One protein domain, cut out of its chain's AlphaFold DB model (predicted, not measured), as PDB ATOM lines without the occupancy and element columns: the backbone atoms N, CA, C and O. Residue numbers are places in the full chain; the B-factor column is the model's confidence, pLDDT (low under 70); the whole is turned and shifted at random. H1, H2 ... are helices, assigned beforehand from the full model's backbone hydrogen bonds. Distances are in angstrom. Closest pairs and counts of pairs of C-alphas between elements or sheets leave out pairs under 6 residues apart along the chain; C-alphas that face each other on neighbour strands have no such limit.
ATOM      1  N   GLU A 599      -4.143 -78.391  65.331       95.62
ATOM      2  CA  GLU A 599      -5.285 -77.754  64.671       95.62
ATOM      3  C   GLU A 599      -5.022 -77.428  63.195       95.62
ATOM      4  O   GLU A 599      -5.946 -77.105  62.450       95.62
ATOM      5  N   TYR A 600      -3.776 -77.565  62.742       95.69
ATOM      6  CA  TYR A 600      -3.442 -77.538  61.320       95.69
ATOM      7  C   TYR A 600      -3.698 -78.876  60.613       95.69
ATOM      8  O   TYR A 600      -3.628 -78.940  59.385       95.69
ATOM      9  N   LEU A 601      -3.977 -79.944  61.364       96.31
ATOM     10  CA  LEU A 601      -4.188 -81.285  60.825       96.31
ATOM     11  C   LEU A 601      -5.676 -81.550  60.540       96.31
ATOM     12  O   LEU A 601      -6.544 -80.949  61.178       96.31
ATOM     13  N   PRO A 602      -6.012 -82.485  59.634       95.19
ATOM     14  CA  PRO A 602      -7.402 -82.827  59.349       95.19
ATOM     15  C   PRO A 602      -8.106 -83.425  60.577       95.19
ATOM     16  O   PRO A 602      -7.715 -84.487  61.079       95.19
ATOM     17  N   VAL A 603      -9.192 -82.788  61.035       95.31
ATOM     18  CA  VAL A 603      -9.975 -83.257  62.198       95.31
ATOM     19  C   VAL A 603     -10.469 -84.684  61.991       95.31
ATOM     20  O   VAL A 603     -10.525 -85.465  62.931       95.31
ATOM     21  N   GLN A 604     -10.799 -85.056  60.755       93.88
ATOM     22  CA  GLN A 604     -11.362 -86.361  60.419       93.88
ATOM     23  C   GLN A 604     -10.378 -87.510  60.685       93.88
ATOM     24  O   GLN A 604     -10.815 -88.638  60.893       93.88
ATOM     25  N   VAL A 605      -9.071 -87.231  60.701       93.75
ATOM     26  CA  VAL A 605      -8.034 -88.221  61.025       93.75
ATOM     27  C   VAL A 605      -7.742 -88.231  62.526       93.75
ATOM     28  O   VAL A 605      -7.608 -89.295  63.126       93.75
ATOM     29  N   ILE A 606      -7.685 -87.055  63.159       94.88
ATOM     30  CA  ILE A 606      -7.375 -86.941  64.592       94.88
ATOM     31  C   ILE A 606      -8.561 -87.348  65.476       94.88
ATOM     32  O   ILE A 606      -8.394 -88.075  66.453       94.88
ATOM     33  N   ALA A 607      -9.761 -86.884  65.139       94.12
ATOM     34  CA  ALA A 607     -11.004 -87.066  65.879       94.12
ATOM     35  C   ALA A 607     -12.146 -87.467  64.916       94.12
ATOM     36  O   ALA A 607     -13.075 -86.687  64.687       94.12
ATOM     37  N   PRO A 608     -12.128 -88.693  64.359       91.44
ATOM     38  CA  PRO A 608     -13.079 -89.125  63.327       91.44
ATOM     39  C   PRO A 608     -14.548 -89.054  63.769       91.44
ATOM     40  O   PRO A 608     -15.436 -88.850  62.943       91.44
ATOM     41  N   MET A 609     -14.826 -89.185  65.072       92.56
ATOM     42  CA  MET A 609     -16.188 -89.127  65.619       92.56
ATOM     43  C   MET A 609     -16.713 -87.699  65.828       92.56
ATOM     44  O   MET A 609     -17.884 -87.534  66.164       92.56
ATOM     45  N   ALA A 610     -15.876 -86.669  65.661       93.00
ATOM     46  CA  ALA A 610     -16.266 -85.282  65.895       93.00
ATOM     47  C   ALA A 610     -17.267 -84.761  64.859       93.00
ATOM     48  O   ALA A 610     -18.222 -84.076  65.221       93.00
ATOM     49  N   GLY A 611     -17.035 -85.057  63.573       91.25
ATOM     50  CA  GLY A 611     -17.840 -84.528  62.463       91.25
ATOM     51  C   GLY A 611     -17.897 -82.992  62.402       91.25
ATOM     52  O   GLY A 611     -18.869 -82.442  61.888       91.25
ATOM     53  N   LYS A 612     -16.901 -82.301  62.973       94.19
ATOM     54  CA  LYS A 612     -16.831 -80.841  63.147       94.19
ATOM     55  C   LYS A 612     -15.438 -80.328  62.792       94.19
ATOM     56  O   LYS A 612     -14.481 -81.089  62.827       94.19
ATOM     57  N   GLU A 613     -15.335 -79.032  62.523       95.44
ATOM     58  CA  GLU A 613     -14.059 -78.330  62.338       95.44
ATOM     59  C   GLU A 613     -13.456 -77.877  63.683       95.44
ATOM     60  O   GLU A 613     -14.183 -77.702  64.668       95.44
ATOM     61  N   TRP A 614     -12.143 -77.617  63.721       95.81
ATOM     62  CA  TRP A 614     -11.424 -77.204  64.939       95.81
ATOM     63  C   TRP A 614     -12.052 -76.013  65.689       95.81
ATOM     64  O   TRP A 614     -12.247 -76.130  66.902       95.81
ATOM     65  N   PRO A 615     -12.472 -74.909  65.028       95.44
ATOM     66  CA  PRO A 615     -13.093 -73.785  65.732       95.44
ATOM     67  C   PRO A 615     -14.403 -74.159  66.438       95.44
ATOM     68  O   PRO A 615     -14.692 -73.655  67.523       95.44
ATOM     69  N   ALA A 616     -15.187 -75.070  65.851       95.62
ATOM     70  CA  ALA A 616     -16.433 -75.541  66.451       95.62
ATOM     71  C   ALA A 616     -16.164 -76.427  67.677       95.62
ATOM     72  O   ALA A 616     -16.871 -76.316  68.677       95.62
ATOM     73  N   LEU A 617     -15.118 -77.258  67.627       95.62
ATOM     74  CA  LEU A 617     -14.687 -78.071  68.767       95.62
ATOM     75  C   LEU A 617     -14.160 -77.214  69.922       95.62
ATOM     76  O   LEU A 617     -14.468 -77.495  71.078       95.62
ATOM     77  N   ARG A 618     -13.408 -76.147  69.625       93.88
ATOM     78  CA  ARG A 618     -12.942 -75.187  70.638       93.88
ATOM     79  C   ARG A 618     -14.099 -74.442  71.299       93.88
ATOM     80  O   ARG A 618     -14.125 -74.348  72.522       93.88
ATOM     81  N   ALA A 619     -15.064 -73.958  70.514       94.12
ATOM     82  CA  ALA A 619     -16.252 -73.297  71.051       94.12
ATOM     83  C   ALA A 619     -17.049 -74.232  71.974       94.12
ATOM     84  O   ALA A 619     -17.395 -73.855  73.090       94.12
ATOM     85  N   GLU A 620     -17.256 -75.479  71.551       94.62
ATOM     86  CA  GLU A 620     -17.944 -76.482  72.364       94.62
ATOM     87  C   GLU A 620     -17.190 -76.821  73.653       94.62
ATOM     88  O   GLU A 620     -17.808 -76.973  74.708       94.62
ATOM     89  N   HIS A 621     -15.862 -76.932  73.593       94.44
ATOM     90  CA  HIS A 621     -15.053 -77.161  74.785       94.44
ATOM     91  C   HIS A 621     -15.166 -76.002  75.772       94.44
ATOM     92  O   HIS A 621     -15.374 -76.253  76.957       94.44
ATOM     93  N   GLU A 622     -15.079 -74.755  75.304       92.50
ATOM     94  CA  GLU A 622     -15.219 -73.572  76.160       92.50
ATOM     95  C   GLU A 622     -16.622 -73.472  76.779       92.50
ATOM     96  O   GLU A 622     -16.733 -73.231  77.984       92.50
ATOM     97  N   ASP A 623     -17.679 -73.765  76.013       92.75
ATOM     98  CA  ASP A 623     -19.055 -73.834  76.523       92.75
ATOM     99  C   ASP A 623     -19.214 -74.942  77.581       92.75
ATOM    100  O   ASP A 623     -19.858 -74.757  78.620       92.75
ATOM    101  N   ALA A 624     -18.586 -76.100  77.357       90.25
ATOM    102  CA  ALA A 624     -18.633 -77.231  78.277       90.25
ATOM    103  C   ALA A 624     -17.751 -77.027  79.519       90.25
ATOM    104  O   ALA A 624     -18.045 -77.599  80.573       90.25
ATOM    105  N   LYS A 625     -16.697 -76.208  79.441       90.81
ATOM    106  CA  LYS A 625     -15.618 -76.078  80.439       90.81
ATOM    107  C   LYS A 625     -16.106 -75.843  81.862       90.81
ATOM    108  O   LYS A 625     -15.579 -76.439  82.800       90.81
ATOM    109  N   ALA A 626     -17.148 -75.029  82.031       87.44
ATOM    110  CA  ALA A 626     -17.746 -74.751  83.339       87.44
ATOM    111  C   ALA A 626     -18.386 -75.994  83.989       87.44
ATOM    112  O   ALA A 626     -18.446 -76.090  85.213       87.44
ATOM    113  N   SER A 627     -18.844 -76.946  83.174       85.75
ATOM    114  CA  SER A 627     -19.471 -78.202  83.603       85.75
ATOM    115  C   SER A 627     -18.505 -79.394  83.655       85.75
ATOM    116  O   SER A 627     -18.844 -80.435  84.221       85.75
ATOM    117  N   LEU A 628     -17.301 -79.258  83.086       88.06
ATOM    118  CA  LEU A 628     -16.316 -80.334  83.016       88.06
ATOM    119  C   LEU A 628     -15.613 -80.564  84.359       88.06
ATOM    120  O   LEU A 628     -15.219 -79.639  85.074       88.06
ATOM    121  N   ASP A 629     -15.417 -81.843  84.674       82.62
ATOM    122  CA  ASP A 629     -14.773 -82.305  85.901       82.62
ATOM    123  C   ASP A 629     -13.272 -81.977  85.879       82.62
ATOM    124  O   ASP A 629     -12.468 -82.647  85.218       82.62
ATOM    125  N   LYS A 630     -12.890 -80.937  86.627       84.12
ATOM    126  CA  LYS A 630     -11.498 -80.492  86.756       84.12
ATOM    127  C   LYS A 630     -10.587 -81.581  87.327       84.12
ATOM    128  O   LYS A 630      -9.428 -81.656  86.931       84.12
ATOM    129  N   ALA A 631     -11.095 -82.445  88.211       77.62
ATOM    130  CA  ALA A 631     -10.297 -83.513  88.816       77.62
ATOM    131  C   ALA A 631      -9.918 -84.606  87.804       77.62
ATOM    132  O   ALA A 631      -8.929 -85.307  87.999       77.62
ATOM    133  N   LYS A 632     -10.668 -84.722  86.701       80.00
ATOM    134  CA  LYS A 632     -10.372 -85.638  85.588       80.00
ATOM    135  C   LYS A 632      -9.524 -85.007  84.483       80.00
ATOM    136  O   LYS A 632      -9.314 -85.651  83.462       80.00
ATOM    137  N   GLY A 633      -9.078 -83.761  84.655       82.62
ATOM    138  CA  GLY A 633      -8.253 -83.057  83.670       82.62
ATOM    139  C   GLY A 633      -9.002 -82.601  82.415       82.62
ATOM    140  O   GLY A 633      -8.372 -82.096  81.502       82.62
ATOM    141  N   LEU A 634     -10.336 -82.700  82.360       86.12
ATOM    142  CA  LEU A 634     -11.123 -82.375  81.155       86.12
ATOM    143  C   LEU A 634     -11.184 -80.875  80.824       86.12
ATOM    144  O   LEU A 634     -11.734 -80.475  79.806       86.12
ATOM    145  N   HIS A 635     -10.609 -80.031  81.682       87.81
ATOM    146  CA  HIS A 635     -10.361 -78.625  81.357       87.81
ATOM    147  C   HIS A 635      -9.256 -78.465  80.307       87.81
ATOM    148  O   HIS A 635      -9.195 -77.418  79.672       87.81
ATOM    149  N   ASP A 636      -8.416 -79.486  80.122       89.88
ATOM    150  CA  ASP A 636      -7.475 -79.580  79.014       89.88
ATOM    151  C   ASP A 636      -8.199 -80.030  77.736       89.88
ATOM    152  O   ASP A 636      -8.981 -80.987  77.746       89.88
ATOM    153  N   PHE A 637      -7.949 -79.321  76.636       91.69
ATOM    154  CA  PHE A 637      -8.637 -79.561  75.368       91.69
ATOM    155  C   PHE A 637      -8.293 -80.932  74.781       91.69
ATOM    156  O   PHE A 637      -9.194 -81.636  74.329       91.69
ATOM    157  N   LYS A 638      -7.023 -81.357  74.848       92.12
ATOM    158  CA  LYS A 638      -6.564 -82.653  74.326       92.12
ATOM    159  C   LYS A 638      -7.205 -83.802  75.110       92.12
ATOM    160  O   LYS A 638      -7.779 -84.709  74.507       92.12
ATOM    161  N   ALA A 639      -7.213 -83.723  76.442       92.12
ATOM    162  CA  ALA A 639      -7.865 -84.715  77.300       92.12
ATOM    163  C   ALA A 639      -9.386 -84.790  77.069       92.12
ATOM    164  O   ALA A 639      -9.969 -85.880  77.044       92.12
ATOM    165  N   TRP A 640     -10.042 -83.640  76.882       95.00
ATOM    166  CA  TRP A 640     -11.463 -83.589  76.541       95.00
ATOM    167  C   TRP A 640     -11.749 -84.194  75.164       95.00
ATOM    168  O   TRP A 640     -12.691 -84.980  75.038       95.00
ATOM    169  N   LEU A 641     -10.924 -83.890  74.161       94.69
ATOM    170  CA  LEU A 641     -11.066 -84.390  72.797       94.69
ATOM    171  C   LEU A 641     -10.912 -85.920  72.742       94.69
ATOM    172  O   LEU A 641     -11.759 -86.608  72.170       94.69
ATOM    173  N   GLN A 642      -9.894 -86.463  73.417       94.25
ATOM    174  CA  GLN A 642      -9.679 -87.911  73.542       94.25
ATOM    175  C   GLN A 642     -10.870 -88.608  74.206       94.25
ATOM    176  O   GLN A 642     -11.331 -89.648  73.743       94.25
ATOM    177  N   ARG A 643     -11.406 -88.033  75.291       92.62
ATOM    178  CA  ARG A 643     -12.484 -88.672  76.057       92.62
ATOM    179  C   ARG A 643     -13.859 -88.549  75.400       92.62
ATOM    180  O   ARG A 643     -14.668 -89.460  75.545       92.62
ATOM    181  N   THR A 644     -14.134 -87.428  74.740       93.50
ATOM    182  CA  THR A 644     -15.459 -87.119  74.176       93.50
ATOM    183  C   THR A 644     -15.612 -87.683  72.771       93.50
ATOM    184  O   THR A 644     -16.654 -88.245  72.447       93.50
ATOM    185  N   TYR A 645     -14.561 -87.573  71.958       95.06
ATOM    186  CA  TYR A 645     -14.589 -87.911  70.534       95.06
ATOM    187  C   TYR A 645     -13.660 -89.069  70.161       95.06
ATOM    188  O   TYR A 645     -13.510 -89.369  68.979       95.06
ATOM    189  N   GLY A 646     -13.040 -89.724  71.150       93.38
ATOM    190  CA  GLY A 646     -12.140 -90.851  70.905       93.38
ATOM    191  C   GLY A 646     -10.913 -90.460  70.088       93.38
ATOM    192  O   GLY A 646     -10.415 -91.286  69.329       93.38
ATOM    193  N   ALA A 647     -10.471 -89.201  70.182       95.06
ATOM    194  CA  ALA A 647      -9.355 -88.718  69.383       95.06
ATOM    195  C   ALA A 647      -8.065 -89.490  69.679       95.06
ATOM    196  O   ALA A 647      -7.745 -89.760  70.838       95.06
ATOM    197  N   ASP A 648      -7.313 -89.805  68.629       94.94
ATOM    198  CA  ASP A 648      -6.015 -90.459  68.734       94.94
ATOM    199  C   ASP A 648      -4.911 -89.419  68.513       94.94
ATOM    200  O   ASP A 648      -4.660 -88.965  67.399       94.94
ATOM    201  N   LEU A 649      -4.271 -89.026  69.615       94.25
ATOM    202  CA  LEU A 649      -3.138 -88.094  69.634       94.25
ATOM    203  C   LEU A 649      -1.802 -88.839  69.750       94.25
ATOM    204  O   LEU A 649      -0.821 -88.277  70.227       94.25
ATOM    205  N   SER A 650      -1.760 -90.123  69.389       94.31
ATOM    206  CA  SER A 650      -0.507 -90.864  69.347       94.31
ATOM    207  C   SER A 650       0.426 -90.307  68.259       94.31
ATOM    208  O   SER A 650      -0.046 -89.859  67.207       94.31
ATOM    209  N   PRO A 651       1.757 -90.397  68.446       94.12
ATOM    210  CA  PRO A 651       2.742 -90.010  67.435       94.12
ATOM    211  C   PRO A 651       2.479 -90.595  66.040       94.12
ATOM    212  O   PRO A 651       2.679 -89.930  65.024       94.12
ATOM    213  N   VAL A 652       2.002 -91.843  65.992       94.94
ATOM    214  CA  VAL A 652       1.695 -92.554  64.745       94.94
ATOM    215  C   VAL A 652       0.518 -91.899  64.024       94.94
ATOM    216  O   VAL A 652       0.618 -91.636  62.827       94.94
ATOM    217  N   ASN A 653      -0.568 -91.590  64.741       95.88
ATOM    218  CA  ASN A 653      -1.739 -90.971  64.128       95.88
ATOM    219  C   ASN A 653      -1.483 -89.514  63.721       95.88
ATOM    220  O   ASN A 653      -1.929 -89.089  62.660       95.88
ATOM    221  N   ILE A 654      -0.698 -88.763  64.500       96.44
ATOM    222  CA  ILE A 654      -0.287 -87.393  64.144       96.44
ATOM    223  C   ILE A 654       0.533 -87.390  62.849       96.44
ATOM    224  O   ILE A 654       0.290 -86.566  61.963       96.44
ATOM    225  N   ARG A 655       1.466 -88.339  62.694       95.44
ATOM    226  CA  ARG A 655       2.229 -88.500  61.450       95.44
ATOM    227  C   ARG A 655       1.318 -88.856  60.276       95.44
ATOM    228  O   ARG A 655       1.431 -88.234  59.225       95.44
ATOM    229  N   ALA A 656       0.390 -89.796  60.460       94.56
ATOM    230  CA  ALA A 656      -0.572 -90.173  59.425       94.56
ATOM    231  C   ALA A 656      -1.474 -88.994  59.015       94.56
ATOM    232  O   ALA A 656      -1.679 -88.753  57.829       94.56
ATOM    233  N   ALA A 657      -1.957 -88.210  59.983       95.94
ATOM    234  CA  ALA A 657      -2.749 -87.006  59.736       95.94
ATOM    235  C   ALA A 657      -1.948 -85.926  58.995       95.94
ATOM    236  O   ALA A 657      -2.480 -85.279  58.095       95.94
ATOM    237  N   SER A 658      -0.665 -85.771  59.327       96.38
ATOM    238  CA  SER A 658       0.245 -84.859  58.627       96.38
ATOM    239  C   SER A 658       0.469 -85.296  57.176       96.38
ATOM    240  O   SER A 658       0.409 -84.473  56.271       96.38
ATOM    241  N   GLN A 659       0.650 -86.598  56.931       94.31
ATOM    242  CA  GLN A 659       0.798 -87.165  55.583       94.31
ATOM    243  C   GLN A 659      -0.489 -87.092  54.747       94.31
ATOM    244  O   GLN A 659      -0.423 -87.073  53.521       94.31
ATOM    245  N   ALA A 660      -1.658 -87.048  55.390       94.00
ATOM    246  CA  ALA A 660      -2.946 -86.926  54.712       94.00
ATOM    247  C   ALA A 660      -3.227 -85.507  54.174       94.00
ATOM    248  O   ALA A 660      -4.184 -85.319  53.420       94.00
ATOM    249  N   LEU A 661      -2.426 -84.502  54.546       93.75
ATOM    250  CA  LEU A 661      -2.573 -83.143  54.031       93.75
ATOM    251  C   LEU A 661      -2.144 -83.062  52.561       93.75
ATOM    252  O   LEU A 661      -1.013 -83.367  52.201       93.75
ATOM    253  N   HIS A 662      -3.039 -82.564  51.706       88.00
ATOM    254  CA  HIS A 662      -2.737 -82.334  50.287       88.00
ATOM    255  C   HIS A 662      -1.833 -81.118  50.039       88.00
ATOM    256  O   HIS A 662      -1.282 -80.969  48.951       88.00
ATOM    257  N   HIS A 663      -1.721 -80.214  51.013       92.12
ATOM    258  CA  HIS A 663      -0.875 -79.029  50.943       92.12
ATOM    259  C   HIS A 663      -0.390 -78.646  52.340       92.12
ATOM    260  O   HIS A 663      -1.087 -78.864  53.332       92.12
ATOM    261  N   VAL A 664       0.793 -78.038  52.410       94.12
ATOM    262  CA  VAL A 664       1.334 -77.500  53.663       94.12
ATOM    263  C   VAL A 664       0.553 -76.231  54.044       94.12
ATOM    264  O   VAL A 664       0.428 -75.336  53.200       94.12
TER     265      VAL A 664
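This is residues 599 to 664 of the 681 residues of an uncharacterized protein of Tessaracoccus lapidicaptus (UniProt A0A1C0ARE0). Look for an elongated model with two ends: at one, the longest helix, H2, and H3 set crosswise to it, joined by a wide loop; at the other, the very short H1 packs on H4. The 66 printed residues hold four named helices, H1 to H4 in chain order, and no named strand: all helix. The whole is compact, radius of gyration of the C-alphas 12.4 A, spanning 37 by 21 by 18 A.

Start at H2, residues 614 to 625. With residues 618 to 621 alone it only just touches H3, residues 637 to 645, with 3 pairs of C-alphas within 8 A; the closest, His 621 and Phe 637, are 6.9 A apart. Their lines are about perpendicular, at 86 degrees. H1, residues 603 to 606, is close to H2 but not clearly touching; the closest C-alphas, Val 603 and Trp 614, are 6.8 A apart. H1 touches H4, residues 651 to 659, where the closest C-alphas, Val 605 and Ala 657, are 5.6 A apart. H3 and H4 are apart. In H2, H3 and H4 every O i to N i+4 pair is within hydrogen-bond range; H1 is too short for one.

Find C-alpha 614 at (-11.424, -77.204, 64.939); from there H2 runs 16.1 A to C-alpha 625. H3 measures 11.3 A and H1 5.1 A. H4 runs 12.3 A to C-alpha 659 at (0.798, -87.165, 55.583).

The C-alphas farthest apart, Ala 631 and His 663, are 39.3 A apart. The H2 to H3 link, 11 residues, is long. The printed part has no cut, and no printed residue is under 70 in pLDDT.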